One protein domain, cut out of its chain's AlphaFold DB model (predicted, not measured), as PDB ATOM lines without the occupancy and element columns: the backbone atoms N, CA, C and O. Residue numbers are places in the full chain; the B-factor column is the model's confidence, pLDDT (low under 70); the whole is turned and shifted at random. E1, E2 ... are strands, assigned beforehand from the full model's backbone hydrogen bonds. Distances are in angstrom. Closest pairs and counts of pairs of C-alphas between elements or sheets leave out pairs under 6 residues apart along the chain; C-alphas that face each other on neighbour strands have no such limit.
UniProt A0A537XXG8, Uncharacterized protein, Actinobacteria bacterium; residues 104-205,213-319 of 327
ATOM      1  N   CYS A 104     -23.147 -30.311 -19.093       94.12
ATOM      2  CA  CYS A 104     -24.412 -31.002 -18.891       94.12
ATOM      3  C   CYS A 104     -24.524 -32.192 -19.852       94.12
ATOM      4  O   CYS A 104     -23.762 -32.283 -20.812       94.12
ATOM      5  N   ASN A 105     -25.516 -33.061 -19.624       92.75
ATOM      6  CA  ASN A 105     -25.853 -34.184 -20.513       92.75
ATOM      7  C   ASN A 105     -24.640 -35.068 -20.852       92.75
ATOM      8  O   ASN A 105     -24.491 -35.512 -21.986       92.75
ATOM      9  N   VAL A 106     -23.751 -35.275 -19.876       94.75
ATOM     10  CA  VAL A 106     -22.520 -36.039 -20.083       94.75
ATOM     11  C   VAL A 106     -22.881 -37.499 -20.317       94.75
ATOM     12  O   VAL A 106     -23.530 -38.138 -19.490       94.75
ATOM     13  N   THR A 107     -22.435 -38.022 -21.446       96.38
ATOM     14  CA  THR A 107     -22.485 -39.444 -21.787       96.38
ATOM     15  C   THR A 107     -21.071 -39.918 -22.062       96.38
ATOM     16  O   THR A 107     -20.201 -39.102 -22.369       96.38
ATOM     17  N   SER A 108     -20.823 -41.218 -21.921       96.56
ATOM     18  CA  SER A 108     -19.486 -41.763 -22.130       96.56
ATOM     19  C   SER A 108     -19.508 -43.152 -22.742       96.56
ATOM     20  O   SER A 108     -20.481 -43.889 -22.582       96.56
ATOM     21  N   VAL A 109     -18.415 -43.486 -23.420       96.75
ATOM     22  CA  VAL A 109     -18.096 -44.834 -23.885       96.75
ATOM     23  C   VAL A 109     -16.639 -45.129 -23.548       96.75
ATOM     24  O   VAL A 109     -15.793 -44.235 -23.585       96.75
ATOM     25  N   GLN A 110     -16.357 -46.374 -23.181       96.31
ATOM     26  CA  GLN A 110     -14.994 -46.865 -23.020       96.31
ATOM     27  C   GLN A 110     -14.593 -47.642 -24.267       96.31
ATOM     28  O   GLN A 110     -15.421 -48.365 -24.821       96.31
ATOM     29  N   GLY A 111     -13.338 -47.497 -24.669       94.94
ATOM     30  CA  GLY A 111     -12.773 -48.158 -25.840       94.94
ATOM     31  C   GLY A 111     -11.256 -48.229 -25.745       94.94
ATOM     32  O   GLY A 111     -10.635 -47.536 -24.931       94.94
ATOM     33  N   GLN A 112     -10.664 -49.089 -26.558       95.00
ATOM     34  CA  GLN A 112      -9.229 -49.176 -26.773       95.00
ATOM     35  C   GLN A 112      -8.808 -48.062 -27.735       95.00
ATOM     36  O   GLN A 112      -8.529 -48.291 -28.900       95.00
ATOM     37  N   PHE A 113      -8.797 -46.828 -27.249       93.69
ATOM     38  CA  PHE A 113      -8.406 -45.674 -28.050       93.69
ATOM     39  C   PHE A 113      -6.875 -45.514 -28.063       93.69
ATOM     40  O   PHE A 113      -6.233 -45.612 -27.015       93.69
ATOM     41  N   GLY A 114      -6.297 -45.223 -29.231       89.12
ATOM     42  CA  GLY A 114      -4.862 -44.973 -29.405       89.12
ATOM     43  C   GLY A 114      -3.931 -46.150 -29.069       89.12
ATOM     44  O   GLY A 114      -4.348 -47.276 -28.798       89.12
ATOM     45  N   ASP A 115      -2.622 -45.874 -29.058       86.25
ATOM     46  CA  ASP A 115      -1.578 -46.917 -29.048       86.25
ATOM     47  C   ASP A 115      -1.279 -47.512 -27.660       86.25
ATOM     48  O   ASP A 115      -0.503 -48.466 -27.529       86.25
ATOM     49  N   ALA A 116      -1.795 -46.908 -26.586       84.00
ATOM     50  CA  ALA A 116      -1.447 -47.341 -25.237       84.00
ATOM     51  C   ALA A 116      -2.388 -48.419 -24.707       84.00
ATOM     52  O   ALA A 116      -3.597 -48.349 -24.911       84.00
ATOM     53  N   PRO A 117      -1.858 -49.389 -23.940       80.44
ATOM     54  CA  PRO A 117      -2.684 -50.430 -23.361       80.44
ATOM     55  C   PRO A 117      -3.659 -49.848 -22.334       80.44
ATOM     56  O   PRO A 117      -3.253 -49.110 -21.433       80.44
ATOM     57  N   GLY A 118      -4.921 -50.268 -22.418       84.25
ATOM     58  CA  GLY A 118      -5.967 -49.911 -21.466       84.25
ATOM     59  C   GLY A 118      -7.100 -49.133 -22.121       84.25
ATOM     60  O   GLY A 118      -6.905 -48.439 -23.111       84.25
ATOM     61  N   ALA A 119      -8.294 -49.250 -21.541       88.94
ATOM     62  CA  ALA A 119      -9.460 -48.543 -22.044       88.94
ATOM     63  C   ALA A 119      -9.401 -47.062 -21.645       88.94
ATOM     64  O   ALA A 119      -9.290 -46.750 -20.456       88.94
ATOM     65  N   TRP A 120      -9.508 -46.167 -22.623       93.69
ATOM     66  CA  TRP A 120      -9.727 -44.738 -22.383       93.69
ATOM     67  C   TRP A 120     -11.228 -44.457 -22.345       93.69
ATOM     68  O   TRP A 120     -12.038 -45.249 -22.839       93.69
ATOM     69  N   THR A 121     -11.615 -43.329 -21.750       95.94
ATOM     70  CA  THR A 121     -13.024 -42.927 -21.673       95.94
ATOM     71  C   THR A 121     -13.275 -41.729 -22.572       95.94
ATOM     72  O   THR A 121     -12.740 -40.648 -22.344       95.94
ATOM     73  N   ALA A 122     -14.126 -41.900 -23.579       97.25
ATOM     74  CA  ALA A 122     -14.612 -40.801 -24.398       97.25
ATOM     75  C   ALA A 122     -15.903 -40.237 -23.805       97.25
ATOM     76  O   ALA A 122     -16.812 -40.987 -23.452       97.25
ATOM     77  N   TYR A 123     -16.005 -38.913 -23.746       97.38
ATOM     78  CA  TYR A 123     -17.176 -38.176 -23.294       97.38
ATOM     79  C   TYR A 123     -17.811 -37.398 -24.441       97.38
ATOM     80  O   TYR A 123     -17.122 -36.819 -25.278       97.38
ATOM     81  N   VAL A 124     -19.137 -37.295 -24.414       97.44
ATOM     82  CA  VAL A 124     -19.881 -36.275 -25.158       97.44
ATOM     83  C   VAL A 124     -20.700 -35.483 -24.161       97.44
ATOM     84  O   VAL A 124     -21.397 -36.064 -23.327       97.44
ATOM     85  N   ALA A 125     -20.597 -34.160 -24.234       96.25
ATOM     86  CA  ALA A 125     -21.240 -33.276 -23.282       96.25
ATOM     87  C   ALA A 125     -21.720 -31.975 -23.932       96.25
ATOM     88  O   ALA A 125     -21.187 -31.514 -24.943       96.25
ATOM     89  N   THR A 126     -22.711 -31.349 -23.308       95.56
ATOM     90  CA  THR A 126     -23.223 -30.033 -23.693       95.56
ATOM     91  C   THR A 126     -22.610 -28.973 -22.787       95.56
ATOM     92  O   THR A 126     -22.707 -29.069 -21.560       95.56
ATOM     93  N   LYS A 127     -22.006 -27.930 -23.363       93.88
ATOM     94  CA  LYS A 127     -21.466 -26.806 -22.594       93.88
ATOM     95  C   LYS A 127     -22.585 -26.100 -21.834       93.88
ATOM     96  O   LYS A 127     -23.611 -25.729 -22.404       93.88
ATOM     97  N   ARG A 128     -22.376 -25.875 -20.537       92.62
ATOM     98  CA  ARG A 128     -23.312 -25.126 -19.703       92.62
ATOM     99  C   ARG A 128     -22.936 -23.642 -19.706       92.62
ATOM    100  O   ARG A 128     -21.783 -23.289 -19.473       92.62
ATOM    101  N   GLY A 129     -23.916 -22.777 -19.961       87.31
ATOM    102  CA  GLY A 129     -23.795 -21.336 -19.709       87.31
ATOM    103  C   GLY A 129     -24.098 -20.973 -18.249       87.31
ATOM    104  O   GLY A 129     -24.095 -21.829 -17.368       87.31
ATOM    105  N   ASP A 130     -24.463 -19.718 -17.997       86.75
ATOM    106  CA  ASP A 130     -24.803 -19.234 -16.643       86.75
ATOM    107  C   ASP A 130     -26.162 -19.754 -16.121       86.75
ATOM    108  O   ASP A 130     -26.515 -19.579 -14.954       86.75
ATOM    109  N   GLY A 131     -26.954 -20.382 -16.996       88.38
ATOM    110  CA  GLY A 131     -28.328 -20.809 -16.740       88.38
ATOM    111  C   GLY A 131     -28.502 -22.294 -16.371       88.38
ATOM    112  O   GLY A 131     -27.550 -22.979 -15.967       88.38
ATOM    113  N   PRO A 132     -29.740 -22.818 -16.479       90.69
ATOM    114  CA  PRO A 132     -29.990 -24.257 -16.420       90.69
ATOM    115  C   PRO A 132     -29.302 -24.980 -17.587       90.69
ATOM    116  O   PRO A 132     -28.856 -24.349 -18.546       90.69
ATOM    117  N   CYS A 133     -29.214 -26.308 -17.505       91.44
ATOM    118  CA  CYS A 133     -28.671 -27.109 -18.599       91.44
ATOM    119  C   CYS A 133     -29.499 -26.901 -19.876       91.44
ATOM    120  O   CYS A 133     -30.707 -27.150 -19.843       91.44
ATOM    121  N   PRO A 134     -28.883 -26.440 -20.979       92.00
ATOM    122  CA  PRO A 134     -29.590 -26.290 -22.238       92.00
ATOM    123  C   PRO A 134     -29.856 -27.658 -22.876       92.00
ATOM    124  O   PRO A 134     -29.195 -28.655 -22.566       92.00
ATOM    125  N   ASN A 135     -30.806 -27.690 -23.810       90.69
ATOM    126  CA  ASN A 135     -30.955 -28.837 -24.695       90.69
ATOM    127  C   ASN A 135     -29.711 -28.951 -25.584       90.69
ATOM    128  O   ASN A 135     -29.218 -27.946 -26.096       90.69
ATOM    129  N   ALA A 136     -29.239 -30.174 -25.829       89.00
ATOM    130  CA  ALA A 136     -28.044 -30.398 -26.643       89.00
ATOM    131  C   ALA A 136     -28.175 -29.846 -28.079       89.00
ATOM    132  O   ALA A 136     -27.188 -29.458 -28.695       89.00
ATOM    133  N   SER A 137     -29.397 -29.750 -28.613       88.75
ATOM    134  CA  SER A 137     -29.661 -29.171 -29.937       88.75
ATOM    135  C   SER A 137     -29.571 -27.643 -30.007       88.75
ATOM    136  O   SER A 137     -29.606 -27.083 -31.099       88.75
ATOM    137  N   GLU A 138     -29.514 -26.960 -28.863       88.81
ATOM    138  CA  GLU A 138     -29.580 -25.494 -28.755       88.81
ATOM    139  C   GLU A 138     -28.276 -24.885 -28.220       88.81
ATOM    140  O   GLU A 138     -28.198 -23.676 -28.004       88.81
ATOM    141  N   ALA A 139     -27.258 -25.713 -27.985       89.94
ATOM    142  CA  ALA A 139     -26.020 -25.317 -27.334       89.94
ATOM    143  C   ALA A 139     -24.788 -25.914 -28.018       89.94
ATOM    144  O   ALA A 139     -24.879 -26.822 -28.844       89.94
ATOM    145  N   ASP A 140     -23.628 -25.384 -27.637       94.75
ATOM    146  CA  ASP A 140     -22.333 -25.922 -28.026       94.75
ATOM    147  C   ASP A 140     -22.125 -27.291 -27.374       94.75
ATOM    148  O   ASP A 140     -22.198 -27.423 -26.148       94.75
ATOM    149  N   ASN A 141     -21.827 -28.302 -28.185       96.00
ATOM    150  CA  ASN A 141     -21.458 -29.627 -27.700       96.00
ATOM    151  C   ASN A 141     -19.976 -29.885 -27.933       96.00
ATOM    152  O   ASN A 141     -19.351 -29.289 -28.816       96.00
ATOM    153  N   VAL A 142     -19.423 -30.768 -27.114       96.88
ATOM    154  CA  VAL A 142     -18.008 -31.123 -27.115       96.88
ATOM    155  C   VAL A 142     -17.855 -32.633 -27.018       96.88
ATOM    156  O   VAL A 142     -18.636 -33.305 -26.342       96.88
ATOM    157  N   VAL A 143     -16.848 -33.143 -27.716       97.44
ATOM    158  CA  VAL A 143     -16.310 -34.486 -27.517       97.44
ATOM    159  C   VAL A 143     -15.034 -34.328 -26.712       97.44
ATOM    160  O   VAL A 143     -14.265 -33.404 -26.971       97.44
ATOM    161  N   ALA A 144     -14.800 -35.205 -25.751       96.81
ATOM    162  CA  ALA A 144     -13.588 -35.201 -24.954       96.81
ATOM    163  C   ALA A 144     -13.087 -36.626 -24.713       96.81
ATOM    164  O   ALA A 144     -13.857 -37.572 -24.849       96.81
ATOM    165  N   ILE A 145     -11.812 -36.784 -24.379       95.88
ATOM    166  CA  ILE A 145     -11.189 -38.081 -24.093       95.88
ATOM    167  C   ILE A 145     -10.359 -37.964 -22.812       95.88
ATOM    168  O   ILE A 145      -9.563 -37.037 -22.681       95.88
ATOM    169  N   ASP A 146     -10.581 -38.879 -21.873       94.12
ATOM    170  CA  ASP A 146      -9.754 -39.120 -20.687       94.12
ATOM    171  C   ASP A 146      -8.916 -40.373 -20.943       94.12
ATOM    172  O   ASP A 146      -9.443 -41.489 -21.036       94.12
ATOM    173  N   VAL A 147      -7.614 -40.161 -21.103       92.12
ATOM    174  CA  VAL A 147      -6.623 -41.205 -21.372       92.12
ATOM    175  C   VAL A 147      -5.870 -41.611 -20.107       92.12
ATOM    176  O   VAL A 147      -5.212 -42.652 -20.089       92.12
ATOM    177  N   THR A 148      -5.936 -40.797 -19.049       88.88
ATOM    178  CA  THR A 148      -5.256 -41.062 -17.773       88.88
ATOM    179  C   THR A 148      -6.109 -41.872 -16.795       88.88
ATOM    180  O   THR A 148      -5.567 -42.516 -15.893       88.88
ATOM    181  N   GLY A 149      -7.426 -41.889 -16.996       89.38
ATOM    182  CA  GLY A 149      -8.409 -42.548 -16.145       89.38
ATOM    183  C   GLY A 149      -8.698 -41.792 -14.847       89.38
ATOM    184  O   GLY A 149      -9.168 -42.407 -13.884       89.38
ATOM    185  N   ASP A 150      -8.386 -40.494 -14.776       90.00
ATOM    186  CA  ASP A 150      -8.622 -39.664 -13.590       90.00
ATOM    187  C   ASP A 150     -10.012 -38.991 -13.582       90.00
ATOM    188  O   ASP A 150     -10.381 -38.325 -12.608       90.00
ATOM    189  N   GLY A 151     -10.809 -39.219 -14.632       91.12
ATOM    190  CA  GLY A 151     -12.128 -38.630 -14.835       91.12
ATOM    191  C   GLY A 151     -12.094 -37.217 -15.421       91.12
ATOM    192  O   GLY A 151     -13.149 -36.578 -15.501       91.12
ATOM    193  N   GLN A 152     -10.920 -36.715 -15.810       92.75
ATOM    194  CA  GLN A 152     -10.735 -35.432 -16.477       92.75
ATOM    195  C   GLN A 152     -10.299 -35.646 -17.924       92.75
ATOM    196  O   GLN A 152      -9.488 -36.500 -18.250       92.75
ATOM    197  N   ALA A 153     -10.859 -34.841 -18.817       93.50
ATOM    198  CA  ALA A 153     -10.494 -34.855 -20.215       93.50
ATOM    199  C   ALA A 153      -9.064 -34.342 -20.415       93.50
ATOM    200  O   ALA A 153      -8.746 -33.205 -20.066       93.50
ATOM    201  N   ASP A 154      -8.254 -35.147 -21.089       91.75
ATOM    202  CA  ASP A 154      -6.905 -34.802 -21.529       91.75
ATOM    203  C   ASP A 154      -6.910 -34.082 -22.884       91.75
ATOM    204  O   ASP A 154      -6.018 -33.288 -23.190       91.75
ATOM    205  N   ALA A 155      -7.934 -34.334 -23.706       93.31
ATOM    206  CA  ALA A 155      -8.157 -33.634 -24.965       93.31
ATOM    207  C   ALA A 155      -9.646 -33.481 -25.285       93.31
ATOM    208  O   ALA A 155     -10.495 -34.232 -24.804       93.31
ATOM    209  N   ALA A 156      -9.963 -32.494 -26.125       95.38
ATOM    210  CA  ALA A 156     -11.329 -32.213 -26.538       95.38
ATOM    211  C   ALA A 156     -11.414 -31.657 -27.961       95.38
ATOM    212  O   ALA A 156     -10.507 -30.975 -28.438       95.38
ATOM    213  N   TYR A 157     -12.550 -31.912 -28.605       96.38
ATOM    214  CA  TYR A 157     -12.948 -31.339 -29.883       96.38
ATOM    215  C   TYR A 157     -14.308 -30.649 -29.759       96.38
ATOM    216  O   TYR A 157     -15.260 -31.185 -29.186       96.38
ATOM    217  N   GLY A 158     -14.411 -29.454 -30.332       93.88
ATOM    218  CA  GLY A 158     -15.638 -28.674 -30.381       93.88
ATOM    219  C   GLY A 158     -15.370 -27.169 -30.486       93.88
ATOM    220  O   GLY A 158     -14.214 -26.742 -30.533       93.88
ATOM    221  N   PRO A 159     -16.432 -26.349 -30.509       94.62
ATOM    222  CA  PRO A 159     -17.836 -26.747 -30.402       94.62
ATOM    223  C   PRO A 159     -18.386 -27.381 -31.693       94.62
ATOM    224  O   PRO A 159     -17.956 -27.035 -32.791       94.62
ATOM    225  N   PHE A 160     -19.376 -28.270 -31.572       93.44
ATOM    226  CA  PHE A 160     -20.172 -28.752 -32.708       93.44
ATOM    227  C   PHE A 160     -21.669 -28.837 -32.377       93.44
ATOM    228  O   PHE A 160     -22.087 -28.889 -31.216       93.44
ATOM    229  N   GLY A 161     -22.488 -28.804 -33.429       90.94
ATOM    230  CA  GLY A 161     -23.944 -28.832 -33.325       90.94
ATOM    231  C   GLY A 161     -24.512 -30.247 -33.404       90.94
ATOM    232  O   GLY A 161     -24.107 -31.036 -34.257       90.94
ATOM    233  N   CYS A 162     -25.510 -30.511 -32.564       91.50
ATOM    234  CA  CYS A 162     -26.291 -31.741 -32.532       91.50
ATOM    235  C   CYS A 162     -27.756 -31.461 -32.925       91.50
ATOM    236  O   CYS A 162     -28.260 -30.348 -32.787       91.50
ATOM    237  N   GLN A 163     -28.456 -32.462 -33.453       87.50
ATOM    238  CA  GLN A 163     -29.831 -32.382 -33.958       87.50
ATOM    239  C   GLN A 163     -30.732 -33.382 -33.217       87.50
ATOM    240  O   GLN A 163     -31.173 -34.389 -33.762       87.50
ATOM    241  N   GLY A 164     -31.037 -33.078 -31.956       81.81
ATOM    242  CA  GLY A 164     -32.001 -33.824 -31.135       81.81
ATOM    243  C   GLY A 164     -31.374 -34.834 -30.172       81.81
ATOM    244  O   GLY A 164     -31.898 -35.000 -29.076       81.81
ATOM    245  N   ALA A 165     -30.230 -35.427 -30.512       82.56
ATOM    246  CA  ALA A 165     -29.403 -36.196 -29.579       82.56
ATOM    247  C   ALA A 165     -27.943 -35.775 -29.683       82.56
ATOM    248  O   ALA A 165     -27.528 -35.255 -30.712       82.56
ATOM    249  N   CYS A 166     -27.201 -35.960 -28.598       93.75
ATOM    250  CA  CYS A 166     -25.772 -35.695 -28.546       93.75
ATOM    251  C   CYS A 166     -25.167 -36.607 -27.485       93.75
ATOM    252  O   CYS A 166     -25.180 -36.276 -26.298       93.75
ATOM    253  N   SER A 167     -24.736 -37.795 -27.895       95.06
ATOM    254  CA  SER A 167     -24.226 -38.790 -26.958       95.06
ATOM    255  C   SER A 167     -23.087 -39.621 -27.525       95.06
ATOM    256  O   SER A 167     -23.072 -39.934 -28.715       95.06
ATOM    257  N   ALA A 168     -22.164 -40.017 -26.649       96.19
ATOM    258  CA  ALA A 168     -21.197 -41.068 -26.926       96.19
ATOM    259  C   ALA A 168     -21.979 -42.356 -27.212       96.19
ATOM    260  O   ALA A 168     -22.786 -42.782 -26.385       96.19
ATOM    261  N   PHE A 169     -21.814 -42.908 -28.413       95.19
ATOM    262  CA  PHE A 169     -22.685 -43.964 -28.923       95.19
ATOM    263  C   PHE A 169     -22.008 -45.331 -28.884       95.19
ATOM    264  O   PHE A 169     -22.564 -46.270 -28.321       95.19
ATOM    265  N   ALA A 170     -20.816 -45.441 -29.468       95.81
ATOM    266  CA  ALA A 170     -20.055 -46.684 -29.545       95.81
ATOM    267  C   ALA A 170     -18.568 -46.394 -29.800       95.81
ATOM    268  O   ALA A 170     -18.228 -45.290 -30.229       95.81
ATOM    269  N   ALA A 171     -17.723 -47.397 -29.566       97.06
ATOM    270  CA  ALA A 171     -16.294 -47.370 -29.866       97.06
ATOM    271  C   ALA A 171     -15.922 -48.559 -30.782       97.06
ATOM    272  O   ALA A 171     -15.551 -49.610 -30.266       97.06
ATOM    273  N   PRO A 172     -16.213 -48.500 -32.096       96.88
ATOM    274  CA  PRO A 172     -15.827 -49.548 -33.049       96.88
ATOM    275  C   PRO A 172     -14.380 -49.395 -33.540       96.88
ATOM    276  O   PRO A 172     -13.971 -48.274 -33.784       96.88
ATOM    277  N   ASP A 173     -13.687 -50.501 -33.815       96.38
ATOM    278  CA  ASP A 173     -12.404 -50.534 -34.546       96.38
ATOM    279  C   ASP A 173     -12.697 -50.647 -36.049       96.38
ATOM    280  O   ASP A 173     -12.831 -51.749 -36.578       96.38
ATOM    281  N   ILE A 174     -12.952 -49.521 -36.718       96.50
ATOM    282  CA  ILE A 174     -13.448 -49.413 -38.098       96.50
ATOM    283  C   ILE A 174     -12.410 -49.867 -39.117       96.50
ATOM    284  O   ILE A 174     -12.775 -50.519 -40.108       96.50
ATOM    285  N   ASP A 175     -11.142 -49.528 -38.916       95.19
ATOM    286  CA  ASP A 175     -10.080 -49.823 -39.876       95.19
ATOM    287  C   ASP A 175      -9.348 -51.153 -39.608       95.19
ATOM    288  O   ASP A 175      -8.698 -51.693 -40.513       95.19
ATOM    289  N   GLY A 176      -9.589 -51.760 -38.444       94.81
ATOM    290  CA  GLY A 176      -9.054 -53.054 -38.045       94.81
ATOM    291  C   GLY A 176      -7.610 -52.979 -37.555       94.81
ATOM    292  O   GLY A 176      -6.903 -53.994 -37.641       94.81
ATOM    293  N   ASP A 177      -7.135 -51.808 -37.126       93.38
ATOM    294  CA  ASP A 177      -5.779 -51.612 -36.616       93.38
ATOM    295  C   ASP A 177      -5.620 -51.977 -35.127       93.38
ATOM    296  O   ASP A 177      -4.494 -52.083 -34.625       93.38
ATOM    297  N   GLY A 178      -6.730 -52.307 -34.459       93.56
ATOM    298  CA  GLY A 178      -6.780 -52.672 -33.047       93.56
ATOM    299  C   GLY A 178      -6.970 -51.482 -32.108       93.56
ATOM    300  O   GLY A 178      -6.914 -51.678 -30.888       93.56
ATOM    301  N   THR A 179      -7.185 -50.287 -32.654       94.75
ATOM    302  CA  THR A 179      -7.638 -49.103 -31.936       94.75
ATOM    303  C   THR A 179      -9.081 -48.780 -32.319       94.75
ATOM    304  O   THR A 179      -9.507 -48.965 -33.450       94.75
ATOM    305  N   ASP A 180      -9.874 -48.356 -31.341       96.69
ATOM    306  CA  ASP A 180     -11.269 -48.002 -31.571       96.69
ATOM    307  C   ASP A 180     -11.369 -46.542 -32.044       96.69
ATOM    308  O   ASP A 180     -10.771 -45.637 -31.456       96.69
ATOM    309  N   GLU A 181     -12.223 -46.267 -33.025       97.06
ATOM    310  CA  GLU A 181     -12.749 -44.931 -33.286       97.06
ATOM    311  C   GLU A 181     -13.953 -44.626 -32.398       97.06
ATOM    312  O   GLU A 181     -14.583 -45.494 -31.801       97.06
ATOM    313  N   LEU A 182     -14.336 -43.352 -32.330       97.69
ATOM    314  CA  LEU A 182     -15.494 -42.915 -31.562       97.69
ATOM    315  C   LEU A 182     -16.685 -42.590 -32.466       97.69
ATOM    316  O   LEU A 182     -16.638 -41.670 -33.287       97.69
ATOM    317  N   LEU A 183     -17.811 -43.263 -32.225       97.31
ATOM    318  CA  LEU A 183     -19.110 -42.871 -32.764       97.31
ATOM    319  C   LEU A 183     -19.861 -41.955 -31.797       97.31
ATOM    320  O   LEU A 183     -20.105 -42.294 -30.637       97.31
ATOM    321  N   VAL A 184     -20.309 -40.814 -32.318       96.88
ATOM    322  CA  VAL A 184     -21.168 -39.855 -31.615       96.88
ATOM    323  C   VAL A 184     -22.522 -39.797 -32.300       96.88
ATOM    324  O   VAL A 184     -22.608 -39.499 -33.489       96.88
ATOM    325  N   GLN A 185     -23.593 -40.036 -31.549       95.00
ATOM    326  CA  GLN A 185     -24.950 -39.867 -32.048       95.00
ATOM    327  C   GLN A 185     -25.339 -38.391 -32.000       95.00
ATOM    328  O   GLN A 185     -25.414 -37.810 -30.918       95.00
ATOM    329  N   ASP A 186     -25.610 -37.804 -33.167       90.38
ATOM    330  CA  ASP A 186     -26.025 -36.407 -33.322       90.38
ATOM    331  C   ASP A 186     -27.495 -36.244 -33.752       90.38
ATOM    332  O   ASP A 186     -28.014 -35.130 -33.756       90.38
ATOM    333  N   VAL A 187     -28.193 -37.338 -34.081       85.00
ATOM    334  CA  VAL A 187     -29.651 -37.377 -34.312       85.00
ATOM    335  C   VAL A 187     -30.253 -38.586 -33.614       85.00
ATOM    336  O   VAL A 187     -29.722 -39.690 -33.741       85.00
ATOM    337  N   ALA A 188     -31.397 -38.408 -32.950       79.62
ATOM    338  CA  ALA A 188     -32.211 -39.514 -32.449       79.62
ATOM    339  C   ALA A 188     -33.676 -39.374 -32.881       79.62
ATOM    340  O   ALA A 188     -34.442 -38.614 -32.292       79.62
ATOM    341  N   PHE A 189     -34.056 -40.150 -33.897       81.38
ATOM    342  CA  PHE A 189     -35.443 -40.448 -34.264       81.38
ATOM    343  C   PHE A 189     -35.567 -41.960 -34.543       81.38
ATOM    344  O   PHE A 189     -34.832 -42.751 -33.953       81.38
ATOM    345  N   SER A 190     -36.457 -42.372 -35.454       82.88
ATOM    346  CA  SER A 190     -36.468 -43.731 -36.026       82.88
ATOM    347  C   SER A 190     -35.144 -44.099 -36.714       82.88
ATOM    348  O   SER A 190     -34.820 -45.273 -36.859       82.88
ATOM    349  N   ILE A 191     -34.353 -43.086 -37.077       87.31
ATOM    350  CA  ILE A 191     -33.004 -43.209 -37.621       87.31
ATOM    351  C   ILE A 191     -32.048 -42.440 -36.701       87.31
ATOM    352  O   ILE A 191     -32.328 -41.306 -36.290       87.31
ATOM    353  N   ALA A 192     -30.923 -43.062 -36.371       91.38
ATOM    354  CA  ALA A 192     -29.800 -42.439 -35.697       91.38
ATOM    355  C   ALA A 192     -28.856 -41.808 -36.725       91.38
ATOM    356  O   ALA A 192     -28.448 -42.455 -37.686       91.38
ATOM    357  N   GLY A 193     -28.506 -40.545 -36.505       94.50
ATOM    358  CA  GLY A 193     -27.436 -39.860 -37.225       94.50
ATOM    359  C   GLY A 193     -26.161 -39.976 -36.409       94.50
ATOM    360  O   GLY A 193     -26.174 -39.645 -35.222       94.50
ATOM    361  N   LEU A 194     -25.092 -40.478 -37.019       96.06
ATOM    362  CA  LEU A 194     -23.830 -40.755 -36.344       96.06
ATOM    363  C   LEU A 194     -22.690 -39.978 -37.004       96.06
ATOM    364  O   LEU A 194     -22.618 -39.867 -38.231       96.06
ATOM    365  N   ARG A 195     -21.784 -39.465 -36.179       96.50
ATOM    366  CA  ARG A 195     -20.498 -38.884 -36.569       96.50
ATOM    367  C   ARG A 195     -19.389 -39.815 -36.120       96.50
ATOM    368  O   ARG A 195     -19.502 -40.406 -35.049       96.50
ATOM    369  N   LEU A 196     -18.332 -39.901 -36.915       97.38
ATOM    370  CA  LEU A 196     -17.151 -40.697 -36.602       97.38
ATOM    371  C   LEU A 196     -15.976 -39.772 -36.280       97.38
ATOM    372  O   LEU A 196     -15.735 -38.798 -36.999       97.38
ATOM    373  N   PHE A 197     -15.268 -40.083 -35.203       97.69
ATOM    374  CA  PHE A 197     -14.084 -39.369 -34.755       97.69
ATOM    375  C   PHE A 197     -12.912 -40.324 -34.626       97.69
ATOM    376  O   PHE A 197     -13.029 -41.385 -34.020       97.69
ATOM    377  N   GLU A 198     -11.787 -39.870 -35.144       96.38
ATOM    378  CA  GLU A 198     -10.486 -40.474 -34.953       96.38
ATOM    379  C   GLU A 198      -9.923 -40.053 -33.592       96.38
ATOM    380  O   GLU A 198      -9.940 -38.854 -33.262       96.38
ATOM    381  N   VAL A 199      -9.392 -41.012 -32.826       94.31
ATOM    382  CA  VAL A 199      -8.748 -40.760 -31.530       94.31
ATOM    383  C   VAL A 199      -7.285 -41.190 -31.588       94.31
ATOM    384  O   VAL A 199      -6.951 -42.353 -31.414       94.31
ATOM    385  N   ASN A 200      -6.392 -40.224 -31.778       90.81
ATOM    386  CA  ASN A 200      -4.956 -40.479 -31.857       90.81
ATOM    387  C   ASN A 200      -4.265 -40.090 -30.554       90.81
ATOM    388  O   ASN A 200      -4.465 -38.978 -30.065       90.81
ATOM    389  N   GLY A 201      -3.380 -40.932 -30.027       85.56
ATOM    390  CA  GLY A 201      -2.553 -40.563 -28.882       85.56
ATOM    391  C   GLY A 201      -1.666 -41.692 -28.371       85.56
ATOM    392  O   GLY A 201      -1.917 -42.869 -28.610       85.56
ATOM    393  N   SER A 202      -0.648 -41.314 -27.601       76.44
ATOM    394  CA  SER A 202       0.185 -42.237 -26.834       76.44
ATOM    395  C   SER A 202      -0.103 -42.049 -25.345       76.44
ATOM    396  O   SER A 202       0.148 -40.972 -24.801       76.44
ATOM    397  N   GLY A 203      -0.623 -43.074 -24.678       64.94
ATOM    398  CA  GLY A 203      -0.809 -43.055 -23.224       64.94
ATOM    399  C   GLY A 203       0.515 -43.048 -22.447       64.94
ATOM    400  O   GLY A 203       1.581 -43.360 -22.982       64.94
ATOM    401  N   GLY A 204       0.450 -42.688 -21.163       63.03
ATOM    402  CA  GLY A 204       1.597 -42.625 -20.248       63.03
ATOM    403  C   GLY A 204       1.682 -41.300 -19.476       63.03
ATOM    404  O   GLY A 204       0.824 -40.446 -19.620       63.03
ATOM    405  N   PRO A 205       2.714 -41.070 -18.649       55.66
ATOM    406  CA  PRO A 205       2.855 -39.828 -17.877       55.66
ATOM    407  C   PRO A 205       3.106 -38.563 -18.731       55.66
ATOM    408  O   PRO A 205       3.044 -37.457 -18.202       55.66
ATOM    409  N   SER A 213     -10.209 -35.847 -33.841       95.50
ATOM    410  CA  SER A 213     -10.470 -35.240 -35.148       95.50
ATOM    411  C   SER A 213     -11.674 -35.897 -35.810       95.50
ATOM    412  O   SER A 213     -11.789 -37.118 -35.775       95.50
ATOM    413  N   PRO A 214     -12.594 -35.131 -36.420       97.19
ATOM    414  CA  PRO A 214     -13.684 -35.727 -37.173       97.19
ATOM    415  C   PRO A 214     -13.127 -36.451 -38.400       97.19
ATOM    416  O   PRO A 214     -12.292 -35.906 -39.128       97.19
ATOM    417  N   VAL A 215     -13.636 -37.650 -38.667       98.06
ATOM    418  CA  VAL A 215     -13.304 -38.371 -39.896       98.06
ATOM    419  C   VAL A 215     -13.939 -37.654 -41.083       98.06
ATOM    420  O   VAL A 215     -15.109 -37.261 -41.041       98.06
ATOM    421  N   THR A 216     -13.181 -37.482 -42.167       98.25
ATOM    422  CA  THR A 216     -13.662 -36.804 -43.383       98.25
ATOM    423  C   THR A 216     -13.614 -37.702 -44.609       98.25
ATOM    424  O   THR A 216     -12.740 -38.552 -44.743       98.25
ATOM    425  N   VAL A 217     -14.531 -37.493 -45.553       98.62
ATOM    426  CA  VAL A 217     -14.580 -38.270 -46.799       98.62
ATOM    427  C   VAL A 217     -13.472 -37.811 -47.753       98.62
ATOM    428  O   VAL A 217     -13.361 -36.626 -48.083       98.62
ATOM    429  N   ALA A 218     -12.638 -38.726 -48.236       98.38
ATOM    430  CA  ALA A 218     -11.614 -38.427 -49.229       98.38
ATOM    431  C   ALA A 218     -12.203 -38.328 -50.655       98.38
ATOM    432  O   ALA A 218     -13.207 -38.970 -50.960       98.38
ATOM    433  N   PRO A 219     -11.602 -37.536 -51.569       97.88
ATOM    434  CA  PRO A 219     -11.936 -37.584 -52.989       97.88
ATOM    435  C   PRO A 219     -11.796 -39.002 -53.570       97.88
ATOM    436  O   PRO A 219     -10.816 -39.673 -53.257       97.88
ATOM    437  N   PRO A 220     -12.711 -39.430 -54.462       97.88
ATOM    438  CA  PRO A 220     -13.793 -38.639 -55.061       97.88
ATOM    439  C   PRO A 220     -15.073 -38.531 -54.207       97.88
ATOM    440  O   PRO A 220     -15.949 -37.736 -54.550       97.88
ATOM    441  N   GLY A 221     -15.170 -39.274 -53.103       98.00
ATOM    442  CA  GLY A 221     -16.390 -39.418 -52.312       98.00
ATOM    443  C   GLY A 221     -17.493 -40.179 -53.055       98.00
ATOM    444  O   GLY A 221     -17.259 -40.806 -54.086       98.00
ATOM    445  N   ASP A 222     -18.710 -40.092 -52.530       98.38
ATOM    446  CA  ASP A 222     -19.922 -40.647 -53.129       98.38
ATOM    447  C   ASP A 222     -21.133 -39.711 -52.920       98.38
ATOM    448  O   ASP A 222     -21.935 -39.862 -51.994       98.38
ATOM    449  N   PRO A 223     -21.316 -38.713 -53.805       97.50
ATOM    450  CA  PRO A 223     -22.454 -37.793 -53.731       97.50
ATOM    451  C   PRO A 223     -23.828 -38.435 -54.014       97.50
ATOM    452  O   PRO A 223     -24.864 -37.766 -53.881       97.50
ATOM    453  N   ALA A 224     -23.882 -39.687 -54.484       96.00
ATOM    454  CA  ALA A 224     -25.144 -40.408 -54.637       96.00
ATOM    455  C   ALA A 224     -25.624 -40.917 -53.271       96.00
ATOM    456  O   ALA A 224     -26.779 -40.650 -52.924       96.00
ATOM    457  N   GLY A 225     -24.711 -41.501 -52.486       95.56
ATOM    458  CA  GLY A 225     -24.917 -41.908 -51.092       95.56
ATOM    459  C   GLY A 225     -24.931 -40.763 -50.071       95.56
ATOM    460  O   GLY A 225     -25.394 -40.949 -48.952       95.56
ATOM    461  N   GLY A 226     -24.508 -39.554 -50.455       96.62
ATOM    462  CA  GLY A 226     -24.467 -38.387 -49.557       96.62
ATOM    463  C   GLY A 226     -23.139 -38.225 -48.812       96.62
ATOM    464  O   GLY A 226     -23.108 -37.660 -47.724       96.62
ATOM    465  N   PHE A 227     -22.058 -38.728 -49.406       97.75
ATOM    466  CA  PHE A 227     -20.696 -38.675 -48.893       97.75
ATOM    467  C   PHE A 227     -19.857 -37.717 -49.746       97.75
ATOM    468  O   PHE A 227     -19.036 -38.132 -50.564       97.75
ATOM    469  N   GLU A 228     -20.095 -36.409 -49.631       98.12
ATOM    470  CA  GLU A 228     -19.340 -35.425 -50.408       98.12
ATOM    471  C   GLU A 228     -17.866 -35.331 -49.959       98.12
ATOM    472  O   GLU A 228     -17.578 -35.298 -48.760       98.12
ATOM    473  N   PRO A 229     -16.908 -35.213 -50.897       98.06
ATOM    474  CA  PRO A 229     -15.491 -35.159 -50.557       98.06
ATOM    475  C   PRO A 229     -15.146 -33.915 -49.725       98.06
ATOM    476  O   PRO A 229     -15.607 -32.803 -49.994       98.06
ATOM    477  N   GLY A 230     -14.294 -34.108 -48.720       97.62
ATOM    478  CA  GLY A 230     -13.856 -33.088 -47.770       97.62
ATOM    479  C   GLY A 230     -14.896 -32.724 -46.707       97.62
ATOM    480  O   GLY A 230     -14.685 -31.760 -45.973       97.62
ATOM    481  N   LYS A 231     -16.027 -33.436 -46.630       97.69
ATOM    482  CA  LYS A 231     -17.017 -33.264 -45.560       97.69
ATOM    483  C   LYS A 231     -16.777 -34.249 -44.427       97.69
ATOM    484  O   LYS A 231     -16.265 -35.342 -44.661       97.69
ATOM    485  N   GLU A 232     -17.153 -33.839 -43.216       96.50
ATOM    486  CA  GLU A 232     -17.246 -34.742 -42.067       96.50
ATOM    487  C   GLU A 232     -18.172 -35.906 -42.422       96.50
ATOM    488  O   GLU A 232     -19.238 -35.706 -43.017       96.50
ATOM    489  N   LEU A 233     -17.750 -37.116 -42.069       96.12
ATOM    490  CA  LEU A 233     -18.540 -38.311 -42.278       96.12
ATOM    491  C   LEU A 233     -19.805 -38.238 -41.425       96.12
ATOM    492  O   LEU A 233     -19.747 -38.057 -40.207       96.12
ATOM    493  N   ARG A 234     -20.953 -38.430 -42.075       95.19
ATOM    494  CA  ARG A 234     -22.230 -38.601 -41.394       95.19
ATOM    495  C   ARG A 234     -22.876 -39.895 -41.845       95.19
ATOM    496  O   ARG A 234     -23.133 -40.081 -43.031       95.19
ATOM    497  N   LEU A 235     -23.126 -40.764 -40.881       95.75
ATOM    498  CA  LEU A 235     -23.709 -42.079 -41.082       95.75
ATOM    499  C   LEU A 235     -25.146 -42.088 -40.578       95.75
ATOM    500  O   LEU A 235     -25.518 -41.303 -39.704       95.75
ATOM    501  N   TRP A 236     -25.932 -43.004 -41.124       95.06
ATOM    502  CA  TRP A 236     -27.306 -43.237 -40.712       95.06
ATOM    503  C   TRP A 236     -27.459 -44.698 -40.310       95.06
ATOM    504  O   TRP A 236     -26.852 -45.579 -40.917       95.06
ATOM    505  N   LEU A 237     -28.232 -44.942 -39.258       94.25
ATOM    506  CA  LEU A 237     -28.493 -46.276 -38.739       94.25
ATOM    507  C   LEU A 237     -29.947 -46.375 -38.280       94.25
ATOM    508  O   LEU A 237     -30.423 -45.520 -37.536       94.25
ATOM    509  N   GLY A 238     -30.631 -47.445 -38.666       92.19
ATOM    510  CA  GLY A 238     -32.036 -47.663 -38.337       92.19
ATOM    511  C   GLY A 238     -32.948 -47.312 -39.500       92.19
ATOM    512  O   GLY A 238     -32.516 -47.215 -40.642       92.19
ATOM    513  N   GLY A 239     -34.236 -47.159 -39.233       90.75
ATOM    514  CA  GLY A 239     -35.209 -47.057 -40.304       90.75
ATOM    515  C   GLY A 239     -36.624 -46.849 -39.807       90.75
ATOM    516  O   GLY A 239     -36.907 -46.846 -38.611       90.75
ATOM    517  N   ASP A 240     -37.522 -46.684 -40.760       88.00
ATOM    518  CA  ASP A 240     -38.960 -46.683 -40.538       88.00
ATOM    519  C   ASP A 240     -39.628 -47.721 -41.451       88.00
ATOM    520  O   ASP A 240     -38.972 -48.614 -41.985       88.00
ATOM    521  N   GLY A 241     -40.950 -47.642 -41.622       85.62
ATOM    522  CA  GLY A 241     -41.682 -48.602 -42.452       85.62
ATOM    523  C   GLY A 241     -41.214 -48.666 -43.913       85.62
ATOM    524  O   GLY A 241     -41.487 -49.657 -44.593       85.62
ATOM    525  N   PHE A 242     -40.516 -47.639 -44.413       91.44
ATOM    526  CA  PHE A 242     -40.150 -47.529 -45.825       91.44
ATOM    527  C   PHE A 242     -38.690 -47.187 -46.085       91.44
ATOM    528  O   PHE A 242     -38.258 -47.272 -47.237       91.44
ATOM    529  N   GLN A 243     -37.937 -46.783 -45.070       93.00
ATOM    530  CA  GLN A 243     -36.515 -46.484 -45.174       93.00
ATOM    531  C   GLN A 243     -35.715 -47.366 -44.230       93.00
ATOM    532  O   GLN A 243     -36.154 -47.641 -43.118       93.00
ATOM    533  N   LEU A 244     -34.531 -47.781 -44.667       93.56
ATOM    534  CA  LEU A 244     -33.593 -48.508 -43.826       93.56
ATOM    535  C   LEU A 244     -32.168 -48.083 -44.162       93.56
ATOM    536  O   LEU A 244     -31.733 -48.208 -45.306       93.56
ATOM    537  N   ASP A 245     -31.450 -47.634 -43.145       95.06
ATOM    538  CA  ASP A 245     -30.025 -47.373 -43.165       95.06
ATOM    539  C   ASP A 245     -29.314 -48.413 -42.292       95.06
ATOM    540  O   ASP A 245     -29.665 -48.644 -41.129       95.06
ATOM    541  N   ALA A 246     -28.319 -49.074 -42.872       94.62
ATOM    542  CA  ALA A 246     -27.592 -50.160 -42.240       94.62
ATOM    543  C   ALA A 246     -26.088 -49.937 -42.340       94.62
ATOM    544  O   ALA A 246     -25.573 -49.476 -43.362       94.62
ATOM    545  N   LEU A 247     -25.393 -50.304 -41.268       95.81
ATOM    546  CA  LEU A 247     -23.949 -50.198 -41.139       95.81
ATOM    547  C   LEU A 247     -23.394 -51.588 -40.851       95.81
ATOM    548  O   LEU A 247     -23.943 -52.311 -40.021       95.81
ATOM    549  N   ARG A 248     -22.319 -51.978 -41.528       93.94
ATOM    550  CA  ARG A 248     -21.678 -53.280 -41.318       93.94
ATOM    551  C   ARG A 248     -20.186 -53.209 -41.590       93.94
ATOM    552  O   ARG A 248     -19.712 -52.289 -42.257       93.94
ATOM    553  N   CYS A 249     -19.478 -54.213 -41.095       94.19
ATOM    554  CA  CYS A 249     -18.060 -54.395 -41.352       94.19
ATOM    555  C   CYS A 249     -17.826 -55.712 -42.070       94.19
ATOM    556  O   CYS A 249     -18.403 -56.739 -41.713       94.19
ATOM    557  N   ASP A 250     -16.981 -55.644 -43.088       94.12
ATOM    558  CA  ASP A 250     -16.670 -56.737 -43.990       94.12
ATOM    559  C   ASP A 250     -15.159 -56.943 -44.077       94.12
ATOM    560  O   ASP A 250     -14.360 -56.053 -43.792       94.12
ATOM    561  N   ALA A 251     -14.767 -58.119 -44.563       93.56
ATOM    562  CA  ALA A 251     -13.409 -58.349 -45.030       93.56
ATOM    563  C   ALA A 251     -13.263 -57.838 -46.472       93.56
ATOM    564  O   ALA A 251     -13.916 -58.339 -47.391       93.56
ATOM    565  N   GLY A 252     -12.388 -56.858 -46.672       91.38
ATOM    566  CA  GLY A 252     -11.924 -56.411 -47.978       91.38
ATOM    567  C   GLY A 252     -10.608 -57.083 -48.398       91.38
ATOM    568  O   GLY A 252     -10.013 -57.850 -47.637       91.38
ATOM    569  N   PRO A 253     -10.122 -56.802 -49.621       89.44
ATOM    570  CA  PRO A 253      -8.864 -57.362 -50.125       89.44
ATOM    571  C   PRO A 253      -7.636 -56.901 -49.323       89.44
ATOM    572  O   PRO A 253      -6.683 -57.662 -49.187       89.44
ATOM    573  N   ASP A 254      -7.688 -55.689 -48.767       90.56
ATOM    574  CA  ASP A 254      -6.585 -55.047 -48.044       90.56
ATOM    575  C   ASP A 254      -6.898 -54.870 -46.549       90.56
ATOM    576  O   ASP A 254      -6.498 -53.870 -45.951       90.56
ATOM    577  N   GLY A 255      -7.663 -55.793 -45.964       92.94
ATOM    578  CA  GLY A 255      -8.090 -55.731 -44.564       92.94
ATOM    579  C   GLY A 255      -9.561 -55.366 -44.404       92.94
ATOM    580  O   GLY A 255     -10.355 -55.521 -45.335       92.94
ATOM    581  N   GLN A 256      -9.932 -54.935 -43.203       95.25
ATOM    582  CA  GLN A 256     -11.313 -54.613 -42.875       95.25
ATOM    583  C   GLN A 256     -11.825 -53.431 -43.708       95.25
ATOM    584  O   GLN A 256     -11.083 -52.506 -44.045       95.25
ATOM    585  N   VAL A 257     -13.101 -53.489 -44.083       96.81
ATOM    586  CA  VAL A 257     -13.804 -52.395 -44.750       96.81
ATOM    587  C   VAL A 257     -15.124 -52.129 -44.054       96.81
ATOM    588  O   VAL A 257     -15.804 -53.034 -43.567       96.81
ATOM    589  N   PHE A 258     -15.501 -50.863 -44.064       95.38
ATOM    590  CA  PHE A 258     -16.760 -50.385 -43.526       95.38
ATOM    591  C   PHE A 258     -17.762 -50.200 -44.661       95.38
ATOM    592  O   PHE A 258     -17.418 -49.712 -45.736       95.38
ATOM    593  N   VAL A 259     -19.014 -50.593 -44.446       97.06
ATOM    594  CA  VAL A 259     -20.058 -50.520 -45.465       97.06
ATOM    595  C   VAL A 259     -21.283 -49.814 -44.904       97.06
ATOM    596  O   VAL A 259     -21.853 -50.249 -43.901       97.06
ATOM    597  N   ALA A 260     -21.719 -48.761 -45.595       97.50
ATOM    598  CA  ALA A 260     -22.986 -48.091 -45.330       97.50
ATOM    599  C   ALA A 260     -23.974 -48.393 -46.458       97.50
ATOM    600  O   ALA A 260     -23.633 -48.287 -47.635       97.50
ATOM    601  N   THR A 261     -25.201 -48.763 -46.104       97.75
ATOM    602  CA  THR A 261     -26.293 -48.985 -47.058       97.75
ATOM    603  C   THR A 261     -27.475 -48.106 -46.698       97.75
ATOM    604  O   THR A 261     -27.904 -48.126 -45.550       97.75
ATOM    605  N   SER A 262     -28.029 -47.397 -47.679       97.31
ATOM    606  CA  SER A 262     -29.303 -46.685 -47.555       97.31
ATOM    607  C   SER A 262     -30.314 -47.279 -48.526       97.31
ATOM    608  O   SER A 262     -30.017 -47.445 -49.712       97.31
ATOM    609  N   ALA A 263     -31.506 -47.614 -48.044       96.88
ATOM    610  CA  ALA A 263     -32.536 -48.268 -48.834       96.88
ATOM    611  C   ALA A 263     -33.915 -47.625 -48.653       96.88
ATOM    612  O   ALA A 263     -34.293 -47.190 -47.568       96.88
ATOM    613  N   GLU A 264     -34.695 -47.600 -49.736       96.25
ATOM    614  CA  GLU A 264     -36.103 -47.182 -49.730       96.25
ATOM    615  C   GLU A 264     -36.961 -48.297 -50.342       96.25
ATOM    616  O   GLU A 264     -36.695 -48.729 -51.468       96.25
ATOM    617  N   SER A 265     -37.990 -48.764 -49.633       95.81
ATOM    618  CA  SER A 265     -38.925 -49.760 -50.161       95.81
ATOM    619  C   SER A 265     -39.928 -49.079 -51.089       95.81
ATOM    620  O   SER A 265     -40.413 -47.987 -50.802       95.81
ATOM    621  N   LYS A 266     -40.214 -49.666 -52.258       95.69
ATOM    622  CA  LYS A 266     -41.216 -49.136 -53.199       95.69
ATOM    623  C   LYS A 266     -41.998 -50.251 -53.901       95.69
ATOM    624  O   LYS A 266     -41.385 -51.243 -54.291       95.69
ATOM    625  N   PRO A 267     -43.300 -50.053 -54.178       95.31
ATOM    626  CA  PRO A 267     -44.128 -48.969 -53.646       95.31
ATOM    627  C   PRO A 267     -44.330 -49.129 -52.134       95.31
ATOM    628  O   PRO A 267     -44.290 -50.246 -51.622       95.31
ATOM    629  N   HIS A 268     -44.531 -48.012 -51.437       92.38
ATOM    630  CA  HIS A 268     -44.862 -48.019 -50.010       92.38
ATOM    631  C   HIS A 268     -46.149 -48.823 -49.766       92.38
ATOM    632  O   HIS A 268     -47.017 -48.881 -50.641       92.38
ATOM    633  N   ASP A 269     -46.244 -49.468 -48.602       86.88
ATOM    634  CA  ASP A 269     -47.415 -50.241 -48.151       86.88
ATOM    635  C   ASP A 269     -47.860 -51.381 -49.085       86.88
ATOM    636  O   ASP A 269     -49.045 -51.706 -49.192       86.88
ATOM    637  N   SER A 270     -46.917 -52.020 -49.778       91.38
ATOM    638  CA  SER A 270     -47.213 -53.135 -50.679       91.38
ATOM    639  C   SER A 270     -46.529 -54.423 -50.248       91.38
ATOM    640  O   SER A 270     -45.329 -54.452 -50.002       91.38
ATOM    641  N   SER A 271     -47.262 -55.538 -50.298       89.50
ATOM    642  CA  SER A 271     -46.692 -56.889 -50.168       89.50
ATOM    643  C   SER A 271     -45.736 -57.266 -51.308       89.50
ATOM    644  O   SER A 271     -45.106 -58.319 -51.263       89.50
ATOM    645  N   HIS A 272     -45.664 -56.442 -52.355       93.38
ATOM    646  CA  HIS A 272     -44.744 -56.582 -53.482       93.38
ATOM    647  C   HIS A 272     -43.692 -55.468 -53.504       93.38
ATOM    648  O   HIS A 272     -43.083 -55.224 -54.547       93.38
ATOM    649  N   ALA A 273     -43.510 -54.763 -52.384       95.75
ATOM    650  CA  ALA A 273     -42.477 -53.755 -52.266       95.75
ATOM    651  C   ALA A 273     -41.086 -54.371 -52.490       95.75
ATOM    652  O   ALA A 273     -40.815 -55.528 -52.163       95.75
ATOM    653  N   VAL A 274     -40.202 -53.572 -53.074       97.12
ATOM    654  CA  VAL A 274     -38.805 -53.910 -53.345       97.12
ATOM    655  C   VAL A 274     -37.944 -52.843 -52.689       97.12
ATOM    656  O   VAL A 274     -38.229 -51.653 -52.838       97.12
ATOM    657  N   TRP A 275     -36.907 -53.257 -51.971       97.06
ATOM    658  CA  TRP A 275     -35.866 -52.361 -51.488       97.06
ATOM    659  C   TRP A 275     -35.030 -51.873 -52.664       97.06
ATOM    660  O   TRP A 275     -34.511 -52.680 -53.427       97.06
ATOM    661  N   TYR A 276     -34.893 -50.560 -52.804       97.94
ATOM    662  CA  TYR A 276     -33.926 -49.929 -53.696       97.94
ATOM    663  C   TYR A 276     -32.776 -49.440 -52.832       97.94
ATOM    664  O   TYR A 276     -32.922 -48.417 -52.160       97.94
ATOM    665  N   ALA A 277     -31.685 -50.200 -52.816       97.88
ATOM    666  CA  ALA A 277     -30.553 -49.975 -51.933       97.88
ATOM    667  C   ALA A 277     -29.372 -49.366 -52.693       97.88
ATOM    668  O   ALA A 277     -29.059 -49.791 -53.807       97.88
ATOM    669  N   HIS A 278     -28.726 -48.396 -52.055       98.56
ATOM    670  CA  HIS A 278     -27.446 -47.830 -52.445       98.56
ATOM    671  C   HIS A 278     -26.432 -48.166 -51.355       98.56
ATOM    672  O   HIS A 278     -26.627 -47.796 -50.196       98.56
ATOM    673  N   GLU A 279     -25.382 -48.889 -51.718       98.44
ATOM    674  CA  GLU A 279     -24.315 -49.289 -50.806       98.44
ATOM    675  C   GLU A 279     -23.007 -48.605 -51.192       98.44
ATOM    676  O   GLU A 279     -22.618 -48.618 -52.363       98.44
ATOM    677  N   THR A 280     -22.316 -48.076 -50.187       98.62
ATOM    678  CA  THR A 280     -20.996 -47.461 -50.298       98.62
ATOM    679  C   THR A 280     -20.026 -48.236 -49.411       98.62
ATOM    680  O   THR A 280     -20.258 -48.406 -48.211       98.62
ATOM    681  N   THR A 281     -18.940 -48.728 -50.003       98.25
ATOM    682  CA  THR A 281     -17.851 -49.415 -49.298       98.25
ATOM    683  C   THR A 281     -16.702 -48.448 -49.074       98.25
ATOM    684  O   THR A 281     -16.259 -47.763 -49.999       98.25
ATOM    685  N   PHE A 282     -16.186 -48.443 -47.856       98.06
ATOM    686  CA  PHE A 282     -15.189 -47.505 -47.389       98.06
ATOM    687  C   PHE A 282     -13.978 -48.201 -46.787       98.06
ATOM    688  O   PHE A 282     -14.076 -49.302 -46.243       98.06
ATOM    689  N   LYS A 283     -12.853 -47.492 -46.808       97.44
ATOM    690  CA  LYS A 283     -11.682 -47.806 -45.999       97.44
ATOM    691  C   LYS A 283     -11.233 -46.559 -45.260       97.44
ATOM    692  O   LYS A 283     -11.019 -45.519 -45.883       97.44
ATOM    693  N   LEU A 284     -11.127 -46.665 -43.942       97.19
ATOM    694  CA  LEU A 284     -10.547 -45.614 -43.126       97.19
ATOM    695  C   LEU A 284      -9.020 -45.696 -43.226       97.19
ATOM    696  O   LEU A 284      -8.430 -46.766 -43.373       97.19
ATOM    697  N   ARG A 285      -8.401 -44.523 -43.297       95.00
ATOM    698  CA  ARG A 285      -6.958 -44.334 -43.317       95.00
ATOM    699  C   ARG A 285      -6.532 -43.795 -41.959       95.00
ATOM    700  O   ARG A 285      -7.203 -42.912 -41.438       95.00
ATOM    701  N   HIS A 286      -5.320 -44.156 -41.550       90.62
ATOM    702  CA  HIS A 286      -4.619 -43.626 -40.372       90.62
ATOM    703  C   HIS A 286      -4.528 -42.086 -40.267       90.62
ATOM    704  O   HIS A 286      -4.113 -41.558 -39.244       90.62
ATOM    705  N   ASP A 287      -4.822 -41.330 -41.334       91.00
ATOM    706  CA  ASP A 287      -4.876 -39.862 -41.299       91.00
ATOM    707  C   ASP A 287      -6.293 -39.312 -41.035       91.00
ATOM    708  O   ASP A 287      -6.539 -38.124 -41.261       91.00
ATOM    709  N   GLY A 288      -7.231 -40.156 -40.588       93.75
ATOM    710  CA  GLY A 288      -8.620 -39.786 -40.298       93.75
ATOM    711  C   GLY A 288      -9.447 -39.500 -41.556       93.75
ATOM    712  O   GLY A 288     -10.426 -38.743 -41.525       93.75
ATOM    713  N   ARG A 289      -9.041 -40.046 -42.709       97.31
ATOM    714  CA  ARG A 289      -9.745 -39.869 -43.986       97.31
ATOM    715  C   ARG A 289     -10.347 -41.177 -44.469       97.31
ATOM    716  O   ARG A 289      -9.691 -42.210 -44.480       97.31
ATOM    717  N   LEU A 290     -11.586 -41.104 -44.934       97.12
ATOM    718  CA  LEU A 290     -12.349 -42.247 -45.409       97.12
ATOM    719  C   LEU A 290     -12.337 -42.299 -46.942       97.12
ATOM    720  O   LEU A 290     -12.956 -41.458 -47.599       97.12
ATOM    721  N   ASP A 291     -11.642 -43.279 -47.514       98.12
ATOM    722  CA  ASP A 291     -11.645 -43.538 -48.954       98.12
ATOM    723  C   ASP A 291     -12.909 -44.311 -49.352       98.12
ATOM    724  O   ASP A 291     -13.261 -45.311 -48.725       98.12
ATOM    725  N   VAL A 292     -13.574 -43.887 -50.430       98.12
ATOM    726  CA  VAL A 292     -14.651 -44.666 -51.062       98.12
ATOM    727  C   VAL A 292     -14.022 -45.683 -52.007       98.12
ATOM    728  O   VAL A 292     -13.484 -45.316 -53.052       98.12
ATOM    729  N   LEU A 293     -14.103 -46.963 -51.650       97.81
ATOM    730  CA  LEU A 293     -13.556 -48.058 -52.453       97.81
ATOM    731  C   LEU A 293     -14.484 -48.462 -53.599       97.81
ATOM    732  O   LEU A 293     -14.025 -48.896 -54.655       97.81
ATOM    733  N   GLY A 294     -15.792 -48.334 -53.395       97.75
ATOM    734  CA  GLY A 294     -16.779 -48.701 -54.393       97.75
ATOM    735  C   GLY A 294     -18.196 -48.382 -53.956       97.75
ATOM    736  O   GLY A 294     -18.474 -48.169 -52.777       97.75
ATOM    737  N   THR A 295     -19.088 -48.361 -54.937       98.44
ATOM    738  CA  THR A 295     -20.525 -48.227 -54.725       98.44
ATOM    739  C   THR A 295     -21.264 -49.272 -55.540       98.44
ATOM    740  O   THR A 295     -20.784 -49.725 -56.586       98.44
ATOM    741  N   ARG A 296     -22.450 -49.659 -55.078       98.25
ATOM    742  CA  ARG A 296     -23.371 -50.470 -55.873       98.25
ATOM    743  C   ARG A 296     -24.819 -50.137 -55.558       98.25
ATOM    744  O   ARG A 296     -25.189 -49.937 -54.406       98.25
ATOM    745  N   ASP A 297     -25.632 -50.169 -56.605       98.50
ATOM    746  CA  ASP A 297     -27.083 -50.143 -56.496       98.50
ATOM    747  C   ASP A 297     -27.621 -51.559 -56.679       98.50
ATOM    748  O   ASP A 297     -27.203 -52.283 -57.589       98.50
ATOM    749  N   PHE A 298     -28.571 -51.959 -55.842       98.25
ATOM    750  CA  PHE A 298     -29.219 -53.255 -55.981       98.25
ATOM    751  C   PHE A 298     -30.664 -53.228 -55.493       98.25
ATOM    752  O   PHE A 298     -31.153 -52.250 -54.924       98.25
ATOM    753  N   GLN A 299     -31.366 -54.316 -55.798       97.88
ATOM    754  CA  GLN A 299     -32.758 -54.503 -55.440       97.88
ATOM    755  C   GLN A 299     -32.967 -55.864 -54.802       97.88
ATOM    756  O   GLN A 299     -32.422 -56.863 -55.274       97.88
ATOM    757  N   GLU A 300     -33.815 -55.908 -53.781       95.75
ATOM    758  CA  GLU A 300     -34.288 -57.159 -53.203       95.75
ATOM    759  C   GLU A 300     -35.725 -57.039 -52.683       95.75
ATOM    760  O   GLU A 300     -36.182 -55.937 -52.370       95.75
ATOM    761  N   PRO A 301     -36.480 -58.148 -52.613       95.06
ATOM    762  CA  PRO A 301     -37.848 -58.121 -52.108       95.06
ATOM    763  C   PRO A 301     -37.933 -57.586 -50.668       95.06
ATOM    764  O   PRO A 301     -37.241 -58.082 -49.780       95.06
ATOM    765  N   ALA A 302     -38.828 -56.627 -50.416       92.56
ATOM    766  CA  ALA A 302     -39.120 -56.123 -49.075       92.56
ATOM    767  C   ALA A 302     -40.128 -57.051 -48.377       92.56
ATOM    768  O   ALA A 302     -41.323 -56.774 -48.285       92.56
ATOM    769  N   THR A 303     -39.640 -58.222 -47.971       87.56
ATOM    770  CA  THR A 303     -40.436 -59.230 -47.251       87.56
ATOM    771  C   THR A 303     -40.419 -58.989 -45.741       87.56
ATOM    772  O   THR A 303     -39.738 -58.091 -45.262       87.56
ATOM    773  N   SER A 304     -41.127 -59.824 -44.973       77.00
ATOM    774  CA  SER A 304     -41.052 -59.824 -43.504       77.00
ATOM    775  C   SER A 304     -39.726 -60.361 -42.949       77.00
ATOM    776  O   SER A 304     -39.533 -60.361 -41.738       77.00
ATOM    777  N   ALA A 305     -38.847 -60.907 -43.794       83.56
ATOM    778  CA  ALA A 305     -37.499 -61.278 -43.389       83.56
ATOM    779  C   ALA A 305     -36.572 -60.061 -43.482       83.56
ATOM    780  O   ALA A 305     -36.707 -59.247 -44.397       83.56
ATOM    781  N   LEU A 306     -35.599 -59.983 -42.570       85.25
ATOM    782  CA  LEU A 306     -34.590 -58.929 -42.596       85.25
ATOM    783  C   LEU A 306     -33.838 -58.921 -43.939       85.25
ATOM    784  O   LEU A 306     -33.427 -59.995 -44.403       85.25
ATOM    785  N   PRO A 307     -33.616 -57.734 -44.531       91.25
ATOM    786  CA  PRO A 307     -32.884 -57.610 -45.778       91.25
ATOM    787  C   PRO A 307     -31.454 -58.159 -45.670       91.25
ATOM    788  O   PRO A 307     -30.884 -58.289 -44.578       91.25
ATOM    789  N   SER A 308     -30.849 -58.499 -46.811       92.06
ATOM    790  CA  SER A 308     -29.494 -59.071 -46.850       92.06
ATOM    791  C   SER A 308     -28.428 -58.095 -46.346       92.06
ATOM    792  O   SER A 308     -27.406 -58.525 -45.815       92.06
ATOM    793  N   PHE A 309     -28.706 -56.797 -46.463       92.31
ATOM    794  CA  PHE A 309     -27.849 -55.696 -46.038       92.31
ATOM    795  C   PHE A 309     -28.155 -55.175 -44.629       92.31
ATOM    796  O   PHE A 309     -27.503 -54.232 -44.193       92.31
ATOM    797  N   ALA A 310     -29.137 -55.747 -43.920       89.56
ATOM    798  CA  ALA A 310     -29.444 -55.335 -42.552       89.56
ATOM    799  C   ALA A 310     -28.207 -55.460 -41.650       89.56
ATOM    800  O   ALA A 310     -27.442 -56.422 -41.764       89.56
ATOM    801  N   THR A 311     -28.051 -54.522 -40.718       82.12
ATOM    802  CA  THR A 311     -27.018 -54.564 -39.680       82.12
ATOM    803  C   THR A 311     -27.129 -55.874 -38.893       82.12
ATOM    804  O   THR A 311     -28.164 -56.156 -38.291       82.12
ATOM    805  N   ARG A 312     -26.069 -56.691 -38.886       78.00
ATOM    806  CA  ARG A 312     -26.011 -57.957 -38.137       78.00
ATOM    807  C   ARG A 312     -24.769 -57.977 -37.262       78.00
ATOM    808  O   ARG A 312     -23.667 -57.838 -37.771       78.00
ATOM    809  N   GLY A 313     -24.948 -58.224 -35.966       72.62
ATOM    810  CA  GLY A 313     -23.826 -58.475 -35.055       72.62
ATOM    811  C   GLY A 313     -23.007 -57.239 -34.670       72.62
ATOM    812  O   GLY A 313     -21.882 -57.400 -34.215       72.62
ATOM    813  N   GLY A 314     -23.568 -56.035 -34.821       86.62
ATOM    814  CA  GLY A 314     -22.904 -54.784 -34.461       86.62
ATOM    815  C   GLY A 314     -22.111 -54.161 -35.609       86.62
ATOM    816  O   GLY A 314     -22.388 -54.412 -36.782       86.62
ATOM    817  N   LEU A 315     -21.146 -53.317 -35.257       92.69
ATOM    818  CA  LEU A 315     -20.273 -52.612 -36.182       92.69
ATOM    819  C   LEU A 315     -18.834 -52.749 -35.702       92.69
ATOM    820  O   LEU A 315     -18.491 -52.161 -34.686       92.69
ATOM    821  N   CYS A 316     -18.013 -53.509 -36.432       94.00
ATOM    822  CA  CYS A 316     -16.565 -53.550 -36.211       94.00
ATOM    823  C   CYS A 316     -16.187 -53.810 -34.736       94.00
ATOM    824  O   CYS A 316     -15.485 -53.038 -34.097       94.00
ATOM    825  N   GLY A 317     -16.761 -54.866 -34.150       90.44
ATOM    826  CA  GLY A 317     -16.545 -55.220 -32.741       90.44
ATOM    827  C   GLY A 317     -17.447 -54.487 -31.740       90.44
ATOM    828  O   GLY A 317     -17.701 -55.026 -30.662       90.44
ATOM    829  N   ALA A 318     -18.027 -53.338 -32.097       90.81
ATOM    830  CA  ALA A 318     -18.964 -52.630 -31.233       90.81
ATOM    831  C   ALA A 318     -20.394 -53.180 -31.347       90.81
ATOM    832  O   ALA A 318     -20.970 -53.276 -32.434       90.81
ATOM    833  N   GLY A 319     -21.011 -53.491 -30.205       85.00
ATOM    834  CA  GLY A 319     -22.433 -53.818 -30.142       85.00
ATOM    835  C   GLY A 319     -23.285 -52.597 -30.488       85.00
ATOM    836  O   GLY A 319     -23.150 -51.547 -29.864       85.00
TER     837      GLY A 319
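Overview. This is residues 104 to 205 and 213 to 319 of the 327 residues of an uncharacterized protein of Actinobacteria bacterium (UniProt A0A537XXG8). A long, strongly twisted slab of eight strands, E5 to E12, has a smaller sheet, E1 to E4, packed at its E5 end; the two make a sandwich that is only partly face to face, with their strands crossed. Two long stretches with no named element go with the large sheet: residues 213 to 233 are tied to it by two short pairings, residues 213 to 214 antiparallel with residues 197 to 198 of E7 and residues 216 to 217 parallel with residues 289 to 290 of E12, and residues 302 to 319 run back from E12 over one face of the sheet. The printed part has 209 residues, no named helix and twelve named strands, E1 to E12 in order along the chain, and its class is all strand. Both sheets are antiparallel throughout, and each has its strands in chain order across it. The whole is compact, with a radius of gyration of the C-alphas of 18.0 A, and the C-alphas span 59 by 44 by 30 A.

Arrangement. E1, residues 104 to 111, E2, residues 120 to 127, E3, residues 141 to 146, and E4, residues 155 to 160, form a meander, each strand the antiparallel neighbour of the one before. N 107 and O 124 of the hairpin E1 and E2 are within hydrogen-bond range at 2.9 A, as are N 123 and O 144 of E2 and E3 at 2.8 A, and N 157 and O 143 of E3 and E4 at 2.8 A. The large sheet begins with a second meander: E5, residues 164 to 170, E6, residues 182 to 188, and E7, residues 191 to 200. Here N 169 and O 183 are 2.9 A apart, and N 195 and O 184 are 2.8 A apart. The two sheets form a sandwich, two sheets face to face; the parts that face each other are 8.6 A centre to centre, and the strands of the one stand at 45 degrees to those of the other. The closest C-alphas of E1 and E5 are those of Ser 108 and Ala 168, 5.1 A apart. E1 and E6 are near each other, with 7 pairs of C-alphas within 10 A. E8, residues 234 to 239, pairs with E7 over residues 234 to 238, for instance N 194 and O 235 at 2.8 A. Its pairing is staggered: it pairs with E9, residues 243 to 252, over residues 238 to 239, with N 245 and O 238 at 2.8 A. E8 and E9 begin a third meander, which goes on through E10, residues 255 to 266, and E11, residues 274 to 285, to the edge strand E12, residues 289 to 301. N 248 and O 259 of E9 and E10 are 3.0 A apart, N 278 and O 262 of E10 and E11 2.8 A, and N 279 and O 296 of E11 and E12 2.9 A. E1 and E12 are apart.

Along the chain. E1 begins at C-alpha 104, (-24.412, -31.002, -18.891), and is 21.9 A long from first to last C-alpha. E7 is 28.8 A long. E9, 26.7 A long, bends by 53 degrees at residue 249. E10 and E11 are 34.9 A and 34.7 A long. E12, 34.5 A long, bends by 58 degrees at residue 293 and ends at C-alpha 301, (-37.848, -58.121, -52.108).

Size, cuts and confidence. The C-alphas farthest apart, those of Pro 205 and His 272, are 61.8 A apart. Residues 206 to 212 are not printed, in the link across the cut from E7 to E8; C-alphas 205 and 213 are 22.3 A apart. The links E2 to E3 and E5 to E6 are long. The mean pLDDT of the printed part is 92.8, and residues 203 to 205 are under 70.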